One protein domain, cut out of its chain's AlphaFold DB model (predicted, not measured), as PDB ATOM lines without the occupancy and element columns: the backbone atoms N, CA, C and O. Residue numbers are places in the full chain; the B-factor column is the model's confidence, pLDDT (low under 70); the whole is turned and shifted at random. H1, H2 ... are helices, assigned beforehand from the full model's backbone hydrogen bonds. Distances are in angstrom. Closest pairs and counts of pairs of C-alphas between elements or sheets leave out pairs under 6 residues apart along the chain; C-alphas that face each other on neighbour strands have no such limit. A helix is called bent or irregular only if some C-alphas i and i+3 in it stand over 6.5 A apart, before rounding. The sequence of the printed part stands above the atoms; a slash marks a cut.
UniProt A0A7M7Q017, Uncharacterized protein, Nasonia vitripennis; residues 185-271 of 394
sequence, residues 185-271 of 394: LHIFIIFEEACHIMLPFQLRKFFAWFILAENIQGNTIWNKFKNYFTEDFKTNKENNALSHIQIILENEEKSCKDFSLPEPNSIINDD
ATOM      1  N   LEU A 185      17.322 -46.776  19.111       75.06
ATOM      2  CA  LEU A 185      17.058 -46.529  20.531       75.06
ATOM      3  C   LEU A 185      18.254 -46.811  21.444       75.06
ATOM      4  O   LEU A 185      18.428 -46.102  22.434       75.06
ATOM      5  N   HIS A 186      19.085 -47.801  21.115       79.25
ATOM      6  CA  HIS A 186      20.268 -48.132  21.914       79.25
ATOM      7  C   HIS A 186      21.222 -46.936  22.052       79.25
ATOM      8  O   HIS A 186      21.820 -46.749  23.106       79.25
ATOM      9  N   ILE A 187      21.289 -46.069  21.036       86.38
ATOM     10  CA  ILE A 187      22.089 -44.841  21.062       86.38
ATOM     11  C   ILE A 187      21.612 -43.929  22.189       86.38
ATOM     12  O   ILE A 187      22.412 -43.397  22.952       86.38
ATOM     13  N   PHE A 188      20.297 -43.764  22.337       88.12
ATOM     14  CA  PHE A 188      19.748 -42.920  23.392       88.12
ATOM     15  C   PHE A 188      20.002 -43.492  24.784       88.12
ATOM     16  O   PHE A 188      20.252 -42.706  25.690       88.12
ATOM     17  N   ILE A 189      19.982 -44.817  24.939       85.50
ATOM     18  CA  ILE A 189      20.322 -45.479  26.206       85.50
ATOM     19  C   ILE A 189      21.799 -45.231  26.543       85.50
ATOM     20  O   ILE A 189      22.108 -44.804  27.651       85.50
ATOM     21  N   ILE A 190      22.700 -45.397  25.568       89.12
ATOM     22  CA  ILE A 190      24.137 -45.126  25.736       89.12
ATOM     23  C   ILE A 190      24.373 -43.678  26.180       89.12
ATOM     24  O   ILE A 190      25.149 -43.433  27.101       89.12
ATOM     25  N   PHE A 191      23.708 -42.705  25.551       92.50
ATOM     26  CA  PHE A 191      23.860 -41.302  25.937       92.50
ATOM     27  C   PHE A 191      23.205 -40.973  27.282       92.50
ATOM     28  O   PHE A 191      23.743 -40.135  28.001       92.50
ATOM     29  N   GLU A 192      22.099 -41.625  27.653       92.12
ATOM     30  CA  GLU A 192      21.522 -41.507  29.001       92.12
ATOM     31  C   GLU A 192      22.518 -41.981  30.066       92.12
ATOM     32  O   GLU A 192      22.789 -41.243  31.011       92.12
ATOM     33  N   GLU A 193      23.144 -43.143  29.876       89.62
ATOM     34  CA  GLU A 193      24.185 -43.649  30.781       89.62
ATOM     35  C   GLU A 193      25.423 -42.741  30.800       89.62
ATOM     36  O   GLU A 193      25.925 -42.391  31.870       89.62
ATOM     37  N   ALA A 194      25.892 -42.291  29.633       91.94
ATOM     38  CA  ALA A 194      27.056 -41.414  29.534       91.94
ATOM     39  C   ALA A 194      26.844 -40.075  30.257       91.94
ATOM     40  O   ALA A 194      27.774 -39.587  30.898       91.94
ATOM     41  N   CYS A 195      25.632 -39.506  30.217       91.75
ATOM     42  CA  CYS A 195      25.303 -38.271  30.941       91.75
ATOM     43  C   CYS A 195      25.430 -38.417  32.466       91.75
ATOM     44  O   CYS A 195      25.640 -37.419  33.148       91.75
ATOM     45  N   HIS A 196      25.311 -39.632  33.009       86.94
ATOM     46  CA  HIS A 196      25.462 -39.888  34.444       86.94
ATOM     47  C   HIS A 196      26.913 -40.123  34.880       86.94
ATOM     48  O   HIS A 196      27.216 -39.994  36.063       86.94
ATOM     49  N   ILE A 197      27.800 -40.476  33.946       86.12
ATOM     50  CA  ILE A 197      29.175 -40.901  34.245       86.12
ATOM     51  C   ILE A 197      30.199 -39.838  33.827       86.12
ATOM     52  O   ILE A 197      31.236 -39.689  34.471       86.12
ATOM     53  N   MET A 198      29.941 -39.110  32.739       85.12
ATOM     54  CA  MET A 198      30.918 -38.222  32.107       85.12
ATOM     55  C   MET A 198      30.686 -36.751  32.446       85.12
ATOM     56  O   MET A 198      29.556 -36.268  32.476       85.12
ATOM     57  N   LEU A 199      31.782 -36.002  32.587       85.56
ATOM     58  CA  LEU A 199      31.734 -34.540  32.668       85.56
ATOM     59  C   LEU A 199      31.336 -33.924  31.310       85.56
ATOM     60  O   LEU A 199      31.682 -34.496  30.274       85.56
ATOM     61  N   PRO A 200      30.722 -32.724  31.266       85.19
ATOM     62  CA  PRO A 200      30.246 -32.093  30.026       85.19
ATOM     63  C   PRO A 200      31.280 -32.040  28.888       85.19
ATOM     64  O   PRO A 200      30.973 -32.353  27.738       85.19
ATOM     65  N   PHE A 201      32.540 -31.730  29.203       84.81
ATOM     66  CA  PHE A 201      33.645 -31.747  28.237       84.81
ATOM     67  C   PHE A 201      33.940 -33.144  27.670       84.81
ATOM     68  O   PHE A 201      34.108 -33.303  26.458       84.81
ATOM     69  N   GLN A 202      33.982 -34.163  28.531       84.75
ATOM     70  CA  GLN A 202      34.184 -35.557  28.125       84.75
ATOM     71  C   GLN A 202      32.990 -36.067  27.318       84.75
ATOM     72  O   GLN A 202      33.180 -36.724  26.300       84.75
ATOM     73  N   LEU A 203      31.777 -35.690  27.720       90.62
ATOM     74  CA  LEU A 203      30.538 -36.037  27.041       90.62
ATOM     75  C   LEU A 203      30.493 -35.438  25.624       90.62
ATOM     76  O   LEU A 203      30.141 -36.141  24.679       90.62
ATOM     77  N   ARG A 204      30.932 -34.183  25.433       92.69
ATOM     78  CA  ARG A 204      31.090 -33.575  24.094       92.69
ATOM     79  C   ARG A 204      32.128 -34.301  23.235       92.69
ATOM     80  O   ARG A 204      31.892 -34.488  22.044       92.69
ATOM     81  N   LYS A 205      33.255 -34.731  23.822       89.50
ATOM     82  CA  LYS A 205      34.257 -35.549  23.114       89.50
ATOM     83  C   LYS A 205      33.683 -36.894  22.691       89.50
ATOM     84  O   LYS A 205      33.797 -37.259  21.527       89.50
ATOM     85  N   PHE A 206      33.046 -37.598  23.621       92.19
ATOM     86  CA  PHE A 206      32.383 -38.867  23.357       92.19
ATOM     87  C   PHE A 206      31.349 -38.726  22.237       92.19
ATOM     88  O   PHE A 206      31.369 -39.504  21.291       92.19
ATOM     89  N   PHE A 207      30.523 -37.678  22.284       93.50
ATOM     90  CA  PHE A 207      29.547 -37.379  21.240       93.50
ATOM     91  C   PHE A 207      30.179 -37.198  19.858       93.50
ATOM     92  O   PHE A 207      29.733 -37.842  18.911       93.50
ATOM     93  N   ALA A 208      31.224 -36.373  19.747       90.56
ATOM     94  CA  ALA A 208      31.915 -36.132  18.483       90.56
ATOM     95  C   ALA A 208      32.524 -37.423  17.903       90.56
ATOM     96  O   ALA A 208      32.322 -37.731  16.730       90.56
ATOM     97  N   TRP A 209      33.196 -38.227  18.732       89.81
ATOM     98  CA  TRP A 209      33.749 -39.516  18.304       89.81
ATOM     99  C   TRP A 209      32.668 -40.528  17.914       89.81
ATOM    100  O   TRP A 209      32.829 -41.250  16.932       89.81
ATOM    101  N   PHE A 210      31.549 -40.560  18.639       91.69
ATOM    102  CA  PHE A 210      30.442 -41.471  18.362       91.69
ATOM    103  C   PHE A 210      29.800 -41.187  16.998       91.69
ATOM    104  O   PHE A 210      29.635 -42.101  16.190       91.69
ATOM    105  N   ILE A 211      29.488 -39.919  16.696       91.12
ATOM    106  CA  ILE A 211      28.897 -39.553  15.395       91.12
ATOM    107  C   ILE A 211      29.877 -39.765  14.235       91.12
ATOM    108  O   ILE A 211      29.445 -40.105  13.132       91.12
ATOM    109  N   LEU A 212      31.185 -39.625  14.477       88.06
ATOM    110  CA  LEU A 212      32.226 -39.926  13.495       88.06
ATOM    111  C   LEU A 212      32.289 -41.420  13.163       88.06
ATOM    112  O   LEU A 212      32.331 -41.766  11.981       88.06
ATOM    113  N   ALA A 213      32.280 -42.276  14.188       85.69
ATOM    114  CA  ALA A 213      32.404 -43.724  14.047       85.69
ATOM    115  C   ALA A 213      31.162 -44.357  13.404       85.69
ATOM    116  O   ALA A 213      31.279 -45.107  12.436       85.69
ATOM    117  N   GLU A 214      29.974 -44.013  13.902       81.31
ATOM    118  CA  GLU A 214      28.713 -44.609  13.444       81.31
ATOM    119  C   GLU A 214      28.119 -43.888  12.217       81.31
ATOM    120  O   GLU A 214      27.175 -44.368  11.588       81.31
ATOM    121  N   ASN A 215      28.675 -42.729  11.842       81.94
ATOM    122  CA  ASN A 215      28.212 -41.889  10.731       81.94
ATOM    123  C   ASN A 215      26.716 -41.511  10.833       81.94
ATOM    124  O   ASN A 215      25.971 -41.527   9.845       81.94
ATOM    125  N   ILE A 216      26.273 -41.177  12.048       82.81
ATOM    126  CA  ILE A 216      24.870 -40.890  12.386       82.81
ATOM    127  C   ILE A 216      24.626 -39.383  12.420       82.81
ATOM    128  O   ILE A 216      25.475 -38.600  12.836       82.81
ATOM    129  N   GLN A 217      23.425 -38.966  12.015       85.12
ATOM    130  CA  GLN A 217      22.996 -37.574  12.129       85.12
ATOM    131  C   GLN A 217      22.824 -37.188  13.607       85.12
ATOM    132  O   GLN A 217      21.959 -37.714  14.307       85.12
ATOM    133  N   GLY A 218      23.641 -36.246  14.076       85.44
ATOM    134  CA  GLY A 218      23.740 -35.883  15.491       85.44
ATOM    135  C   GLY A 218      22.583 -35.030  16.016       85.44
ATOM    136  O   GLY A 218      22.433 -34.908  17.226       85.44
ATOM    137  N   ASN A 219      21.749 -34.454  15.143       88.12
ATOM    138  CA  ASN A 219      20.718 -33.477  15.521       88.12
ATOM    139  C   ASN A 219      19.733 -34.006  16.581       88.12
ATOM    140  O   ASN A 219      19.413 -33.320  17.550       88.12
ATOM    141  N   THR A 220      19.269 -35.249  16.433       88.31
ATOM    142  CA  THR A 220      18.301 -35.843  17.368       88.31
ATOM    143  C   THR A 220      18.913 -36.061  18.755       88.31
ATOM    144  O   THR A 220      18.265 -35.785  19.764       88.31
ATOM    145  N   ILE A 221      20.174 -36.503  18.808       90.56
ATOM    146  CA  ILE A 221      20.927 -36.712  20.054       90.56
ATOM    147  C   ILE A 221      21.231 -35.357  20.702       90.56
ATOM    148  O   ILE A 221      20.940 -35.155  21.880       90.56
ATOM    149  N   TRP A 222      21.731 -34.400  19.916       92.56
ATOM    150  CA  TRP A 222      22.005 -33.035  20.356       92.56
ATOM    151  C   TRP A 222      20.773 -32.393  20.992       92.56
ATOM    152  O   TRP A 222      20.830 -31.963  22.137       92.56
ATOM    153  N   ASN A 223      19.627 -32.398  20.309       90.88
ATOM    154  CA  ASN A 223      18.413 -31.771  20.833       90.88
ATOM    155  C   ASN A 223      17.926 -32.399  22.144       90.88
ATOM    156  O   ASN A 223      17.379 -31.681  22.981       90.88
ATOM    157  N   LYS A 224      18.136 -33.709  22.338       91.81
ATOM    158  CA  LYS A 224      17.748 -34.406  23.570       91.81
ATOM    159  C   LYS A 224      18.715 -34.123  24.728       91.81
ATOM    160  O   LYS A 224      18.251 -33.894  25.841       91.81
ATOM    161  N   PHE A 225      20.027 -34.105  24.478       92.38
ATOM    162  CA  PHE A 225      21.054 -34.048  25.532       92.38
ATOM    163  C   PHE A 225      21.828 -32.720  25.627       92.38
ATOM    164  O   PHE A 225      22.715 -32.593  26.470       92.38
ATOM    165  N   LYS A 226      21.488 -31.691  24.838       92.06
ATOM    166  CA  LYS A 226      22.185 -30.383  24.821       92.06
ATOM    167  C   LYS A 226      22.367 -29.716  26.180       92.06
ATOM    168  O   LYS A 226      23.360 -29.022  26.383       92.06
ATOM    169  N   ASN A 227      21.454 -29.934  27.122       90.94
ATOM    170  CA  ASN A 227      21.586 -29.371  28.465       90.94
ATOM    171  C   ASN A 227      22.812 -29.949  29.195       90.94
ATOM    172  O   ASN A 227      23.559 -29.187  29.798       90.94
ATOM    173  N   TYR A 228      23.073 -31.253  29.050       90.81
ATOM    174  CA  TYR A 228      24.253 -31.920  29.614       90.81
ATOM    175  C   TYR A 228      25.537 -31.528  28.874       90.81
ATOM    176  O   TYR A 228      26.576 -31.306  29.488       90.81
ATOM    177  N   PHE A 229      25.468 -31.348  27.550       90.50
ATOM    178  CA  PHE A 229      26.616 -30.879  26.764       90.50
ATOM    179  C   PHE A 229      27.046 -29.446  27.086       90.50
ATOM    180  O   PHE A 229      28.121 -29.047  26.651       90.50
ATOM    181  N   THR A 230      26.225 -28.652  27.769       90.19
ATOM    182  CA  THR A 230      26.454 -27.208  27.936       90.19
ATOM    183  C   THR A 230      26.540 -26.749  29.389       90.19
ATOM    184  O   THR A 230      26.645 -25.548  29.654       90.19
ATOM    185  N   GLU A 231      26.473 -27.685  30.333       86.25
ATOM    186  CA  GLU A 231      26.374 -27.405  31.765       86.25
ATOM    187  C   GLU A 231      27.569 -26.601  32.305       86.25
ATOM    188  O   GLU A 231      27.386 -25.705  33.130       86.25
ATOM    189  N   ASP A 232      28.764 -26.836  31.764       84.62
ATOM    190  CA  ASP A 232      30.018 -26.167  32.127       84.62
ATOM    191  C   ASP A 232      30.161 -24.740  31.572       84.62
ATOM    192  O   ASP A 232      31.008 -23.973  32.031       84.62
ATOM    193  N   PHE A 233      29.313 -24.324  30.629       81.56
ATOM    194  CA  PHE A 233      29.341 -22.966  30.089       81.56
ATOM    195  C   PHE A 233      28.352 -22.039  30.808       81.56
ATOM    196  O   PHE A 233      27.194 -22.379  31.066       81.56
ATOM    197  N   LYS A 234      28.787 -20.804  31.094       77.38
ATOM    198  CA  LYS A 234      27.949 -19.762  31.721       77.38
ATOM    199  C   LYS A 234      27.231 -18.889  30.691       77.38
ATOM    200  O   LYS A 234      26.045 -18.608  30.842       77.38
ATOM    201  N   THR A 235      27.929 -18.494  29.631       78.00
ATOM    202  CA  THR A 235      27.430 -17.633  28.550       78.00
ATOM    203  C   THR A 235      27.544 -18.350  27.210       78.00
ATOM    204  O   THR A 235      28.394 -19.216  27.044       78.00
ATOM    205  N   ASN A 236      26.660 -18.012  26.265       81.25
ATOM    206  CA  ASN A 236      26.627 -18.577  24.908       81.25
ATOM    207  C   ASN A 236      26.770 -20.117  24.854       81.25
ATOM    208  O   ASN A 236      27.477 -20.682  24.025       81.25
ATOM    209  N   LYS A 237      26.084 -20.776  25.792       84.56
ATOM    210  CA  LYS A 237      26.204 -22.191  26.147       84.56
ATOM    211  C   LYS A 237      26.237 -23.142  24.949       84.56
ATOM    212  O   LYS A 237      27.198 -23.884  24.772       84.56
ATOM    213  N   GLU A 238      25.202 -23.087  24.112       87.12
ATOM    214  CA  GLU A 238      25.064 -23.967  22.946       87.12
ATOM    215  C   GLU A 238      26.153 -23.701  21.899       87.12
ATOM    216  O   GLU A 238      26.759 -24.641  21.397       87.12
ATOM    217  N   ASN A 239      26.465 -22.432  21.620       86.38
ATOM    218  CA  ASN A 239      27.493 -22.058  20.651       86.38
ATOM    219  C   ASN A 239      28.892 -22.515  21.087       86.38
ATOM    220  O   ASN A 239      29.671 -22.973  20.255       86.38
ATOM    221  N   ASN A 240      29.204 -22.414  22.381       84.38
ATOM    222  CA  ASN A 240      30.494 -22.823  22.941       84.38
ATOM    223  C   ASN A 240      30.661 -24.350  22.917       84.38
ATOM    224  O   ASN A 240      31.717 -24.873  22.570       84.38
ATOM    225  N   ALA A 241      29.590 -25.085  23.220       87.25
ATOM    226  CA  ALA A 241      29.588 -26.536  23.101       87.25
ATOM    227  C   ALA A 241      29.708 -27.001  21.639       87.25
ATOM    228  O   ALA A 241      30.475 -27.921  21.360       87.25
ATOM    229  N   LEU A 242      29.005 -26.347  20.709       89.44
ATOM    230  CA  LEU A 242      29.093 -26.641  19.275       89.44
ATOM    231  C   LEU A 242      30.460 -26.292  18.688       89.44
ATOM    232  O   LEU A 242      30.949 -27.037  17.850       89.44
ATOM    233  N   SER A 243      31.100 -25.210  19.136       86.12
ATOM    234  CA  SER A 243      32.465 -24.872  18.707       86.12
ATOM    235  C   SER A 243      33.486 -25.887  19.215       86.12
ATOM    236  O   SER A 243      34.339 -26.313  18.446       86.12
ATOM    237  N   HIS A 244      33.345 -26.372  20.449       85.75
ATOM    238  CA  HIS A 244      34.182 -27.463  20.947       85.75
ATOM    239  C   HIS A 244      33.996 -28.768  20.147       85.75
ATOM    240  O   HIS A 244      34.966 -29.454  19.843       85.75
ATOM    241  N   ILE A 245      32.759 -29.115  19.774       88.31
ATOM    242  CA  ILE A 245      32.484 -30.282  18.917       88.31
ATOM    243  C   ILE A 245      33.055 -30.071  17.508       88.31
ATOM    244  O   ILE A 245      33.682 -30.979  16.971       88.31
ATOM    245  N   GLN A 246      32.890 -28.875  16.939       88.56
ATOM    246  CA  GLN A 246      33.406 -28.501  15.621       88.56
ATOM    247  C   GLN A 246      34.926 -28.704  15.536       88.56
ATOM    248  O   GLN A 246      35.378 -29.330  14.586       88.56
ATOM    249  N   ILE A 247      35.693 -28.284  16.548       84.62
ATOM    250  CA  ILE A 247      37.155 -28.480  16.596       84.62
ATOM    251  C   ILE A 247      37.528 -29.968  16.508       84.62
ATOM    252  O   ILE A 247      38.480 -30.344  15.828       84.62
ATOM    253  N   ILE A 248      36.773 -30.842  17.180       85.56
ATOM    254  CA  ILE A 248      37.038 -32.288  17.154       85.56
ATOM    255  C   ILE A 248      36.728 -32.870  15.774       85.56
ATOM    256  O   ILE A 248      37.478 -33.712  15.292       85.56
ATOM    257  N   LEU A 249      35.641 -32.426  15.141       87.25
ATOM    258  CA  LEU A 249      35.254 -32.880  13.804       87.25
ATOM    259  C   LEU A 249      36.228 -32.392  12.724       87.25
ATOM    260  O   LEU A 249      36.533 -33.148  11.802       87.25
ATOM    261  N   GLU A 250      36.748 -31.171  12.864       87.19
ATOM    262  CA  GLU A 250      37.711 -30.578  11.932       87.19
ATOM    263  C   GLU A 250      39.023 -31.369  11.871       87.19
ATOM    264  O   GLU A 250      39.620 -31.461  10.799       87.19
ATOM    265  N   ASN A 251      39.427 -32.020  12.971       83.50
ATOM    266  CA  ASN A 251      40.585 -32.925  12.981       83.50
ATOM    267  C   ASN A 251      40.421 -34.129  12.036       83.50
ATOM    268  O   ASN A 251      41.418 -34.686  11.587       83.50
ATOM    269  N   GLU A 252      39.184 -34.517  11.722       86.38
ATOM    270  CA  GLU A 252      38.839 -35.616  10.809       86.38
ATOM    271  C   GLU A 252      38.295 -35.096   9.464       86.38
ATOM    272  O   GLU A 252      37.572 -35.805   8.763       86.38
ATOM    273  N   GLU A 253      38.600 -33.839   9.110       87.25
ATOM    274  CA  GLU A 253      38.145 -33.162   7.884       87.25
ATOM    275  C   GLU A 253      36.609 -33.092   7.732       87.25
ATOM    276  O   GLU A 253      36.081 -32.986   6.622       87.25
ATOM    277  N   LYS A 254      35.870 -33.136   8.847       89.31
ATOM    278  CA  LYS A 254      34.405 -33.014   8.876       89.31
ATOM    279  C   LYS A 254      33.955 -31.777   9.647       89.31
ATOM    280  O   LYS A 254      34.711 -31.150  10.378       89.31
ATOM    281  N   SER A 255      32.683 -31.429   9.499       88.38
ATOM    282  CA  SER A 255      32.054 -30.281  10.151       88.38
ATOM    283  C   SER A 255      30.736 -30.654  10.827       88.38
ATOM    284  O   SER A 255      30.100 -31.656  10.495       88.38
ATOM    285  N   CYS A 256      30.262 -29.807  11.742       86.62
ATOM    286  CA  CYS A 256      28.934 -29.922  12.350       86.62
ATOM    287  C   CYS A 256      27.819 -30.036  11.293       86.62
ATOM    288  O   CYS A 256      26.862 -30.795  11.474       86.62
ATOM    289  N   LYS A 257      27.962 -29.355  10.149       88.12
ATOM    290  CA  LYS A 257      26.992 -29.393   9.049       88.12
ATOM    291  C   LYS A 257      26.845 -30.780   8.425       88.12
ATOM    292  O   LYS A 257      25.729 -31.157   8.065       88.12
ATOM    293  N   ASP A 258      27.924 -31.555   8.348       86.81
ATOM    294  CA  ASP A 258      27.909 -32.908   7.768       86.81
ATOM    295  C   ASP A 258      27.047 -33.887   8.583       86.81
ATOM    296  O   ASP A 258      26.538 -34.881   8.058       86.81
ATOM    297  N   PHE A 259      26.815 -33.561   9.857       87.88
ATOM    298  CA  PHE A 259      26.003 -34.337  10.792       87.88
ATOM    299  C   PHE A 259      24.673 -33.659  11.158       87.88
ATOM    300  O   PHE A 259      24.035 -34.034  12.147       87.88
ATOM    301  N   SER A 260      24.235 -32.672  10.364       88.12
ATOM    302  CA  SER A 260      23.014 -31.881  10.591       88.12
ATOM    303  C   SER A 260      22.976 -31.142  11.939       88.12
ATOM    304  O   SER A 260      21.897 -30.938  12.500       88.12
ATOM    305  N   LEU A 261      24.135 -30.750  12.476       89.44
ATOM    306  CA  LEU A 261      24.239 -29.929  13.685       89.44
ATOM    307  C   LEU A 261      24.263 -28.430  13.331       89.44
ATOM    308  O   LEU A 261      24.706 -28.071  12.237       89.44
ATOM    309  N   PRO A 262      23.806 -27.538  14.234       87.56
ATOM    310  CA  PRO A 262      23.926 -26.098  14.025       87.56
ATOM    311  C   PRO A 262      25.399 -25.672  13.957       87.56
ATOM    312  O   PRO A 262      26.224 -26.144  14.740       87.56
ATOM    313  N   GLU A 263      25.730 -24.768  13.034       83.50
ATOM    314  CA  GLU A 263      27.085 -24.223  12.929       83.50
ATOM    315  C   GLU A 263      27.349 -23.212  14.059       83.50
ATOM    316  O   GLU A 263      26.492 -22.367  14.341       83.50
ATOM    317  N   PRO A 264      28.518 -23.270  14.718       83.56
ATOM    318  CA  PRO A 264      28.898 -22.263  15.697       83.56
ATOM    319  C   PRO A 264      29.217 -20.925  15.008       83.56
ATOM    320  O   PRO A 264      29.942 -20.870  14.019       83.56
ATOM    321  N   ASN A 265      28.727 -19.821  15.574       75.69
ATOM    322  CA  ASN A 265      28.933 -18.455  15.075       75.69
ATOM    323  C   ASN A 265      30.377 -17.944  15.256       75.69
ATOM    324  O   ASN A 265      30.776 -16.969  14.623       75.69
ATOM    325  N   SER A 266      31.149 -18.559  16.156       66.56
ATOM    326  CA  SER A 266      32.548 -18.220  16.430       66.56
ATOM    327  C   SER A 266      33.273 -19.444  16.989       66.56
ATOM    328  O   SER A 266      32.808 -20.020  17.974       66.56
ATOM    329  N   ILE A 267      34.405 -19.815  16.393       63.41
ATOM    330  CA  ILE A 267      35.286 -20.866  16.917       63.41
ATOM    331  C   ILE A 267      36.063 -20.262  18.090       63.41
ATOM    332  O   ILE A 267      36.744 -19.248  17.934       63.41
ATOM    333  N   ILE A 268      35.906 -20.833  19.283       62.47
ATOM    334  CA  ILE A 268      36.693 -20.435  20.450       62.47
ATOM    335  C   ILE A 268      38.052 -21.117  20.313       62.47
ATOM    336  O   ILE A 268      38.125 -22.339  20.387       62.47
ATOM    337  N   ASN A 269      39.118 -20.344  20.093       51.06
ATOM    338  CA  ASN A 269      40.478 -20.879  20.132       51.06
ATOM    339  C   ASN A 269      40.828 -21.262  21.578       51.06
ATOM    340  O   ASN A 269      40.763 -20.428  22.484       51.06
ATOM    341  N   ASP A 270      41.219 -22.522  21.761       48.38
ATOM    342  CA  ASP A 270      41.504 -23.208  23.031       48.38
ATOM    343  C   ASP A 270      42.733 -22.673  23.811       48.38
ATOM    344  O   ASP A 270      43.189 -23.290  24.771       48.38
ATOM    345  N   ASP A 271      43.269 -21.501  23.462       45.06
ATOM    346  CA  ASP A 271      44.363 -20.885  24.229       45.06
ATOM    347  C   ASP A 271      43.854 -20.209  25.521       45.06
ATOM    348  O   ASP A 271      44.604 -20.048  26.486       45.06
TER     349      ASP A 271
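AT A GLANCE: This is residues 185 to 271 of the 394 residues of an uncharacterized protein of Nasonia vitripennis (UniProt A0A7M7Q017). H2, the longest helix, sits in the middle of a small helical body: H1 and H3 run against it, the three centres making a triangle, while H4 packs slantwise on H2, away from H1. The four-residue H5 sits at one end of this body, near H4, and the unnamed tail, residues 260 to 271, passes beside H4. The printed part has 87 residues with five named helices, H1 to H5 in chain order, and no named strand; its class is all helix. It is compact, with a radius of gyration of the C-alphas of 11.9 A, and rounded, spanning 34 by 28 by 19 A.

IN THESE COORDINATES: Find C-alpha 200 at (30.246, -32.093, 30.026); from there H2 runs 20.8 A through residues 200 to 214, ending at C-alpha 214 at (28.713, -44.609, 13.444). Before it, H1 holds residues 185 to 197, 19.1 A long, beginning at C-alpha 185 at (17.058, -46.529, 20.531). After it, look for H3 in residues 219 to 229, 13.0 A long; it is irregular, with C-alphas 224 and 227 standing 8.0 A apart. H4, residues 237 to 250, measures 20.1 A, and H5, residues 256 to 259, measures 5.5 A and ends at C-alpha 259 at (26.003, -34.337, 10.792).

HOW THE PARTS SIT: Start at H2, which with H1 and H3 makes an up-and-down bundle, each helix running against the one before it. H2 and H3 form a helical hairpin at a shallow tilt of 20 degrees; H2 touches H3 with residues 200 to 204 alone, and their closest C-alphas, Pro 200 and Phe 229, are 5.0 A apart. H2 also touches H4 at a steep tilt of 44 degrees, the same way, with the C-alphas of Ala 208 and Ile 245 closest at 5.9 A. H1 and H3 only just touch, with 3 pairs of C-alphas within 8 A, the closest being Cys 195 and Tyr 228 at 6.6 A. H1 is close to but not clearly touching H2, and apart from H4 and H5. H5 touches H4, where the closest C-alphas, Gln 246 and Cys 256, are 5.7 A apart. In H2 every O i to N i+4 pair is within hydrogen-bond range; H1 has 8 of 9, H3 5 of 7 and H4 9 of 10, while H5 is too short for such a pair.

THE WHOLE: The two C-alphas farthest apart are those of Leu 185 and Asp 271, at 37.6 A. The printed part has no cut, and no link is long. Read the B-factor column for pLDDT: its mean over the printed part is 85.0, and residues 266 to 271 of this model are under 70.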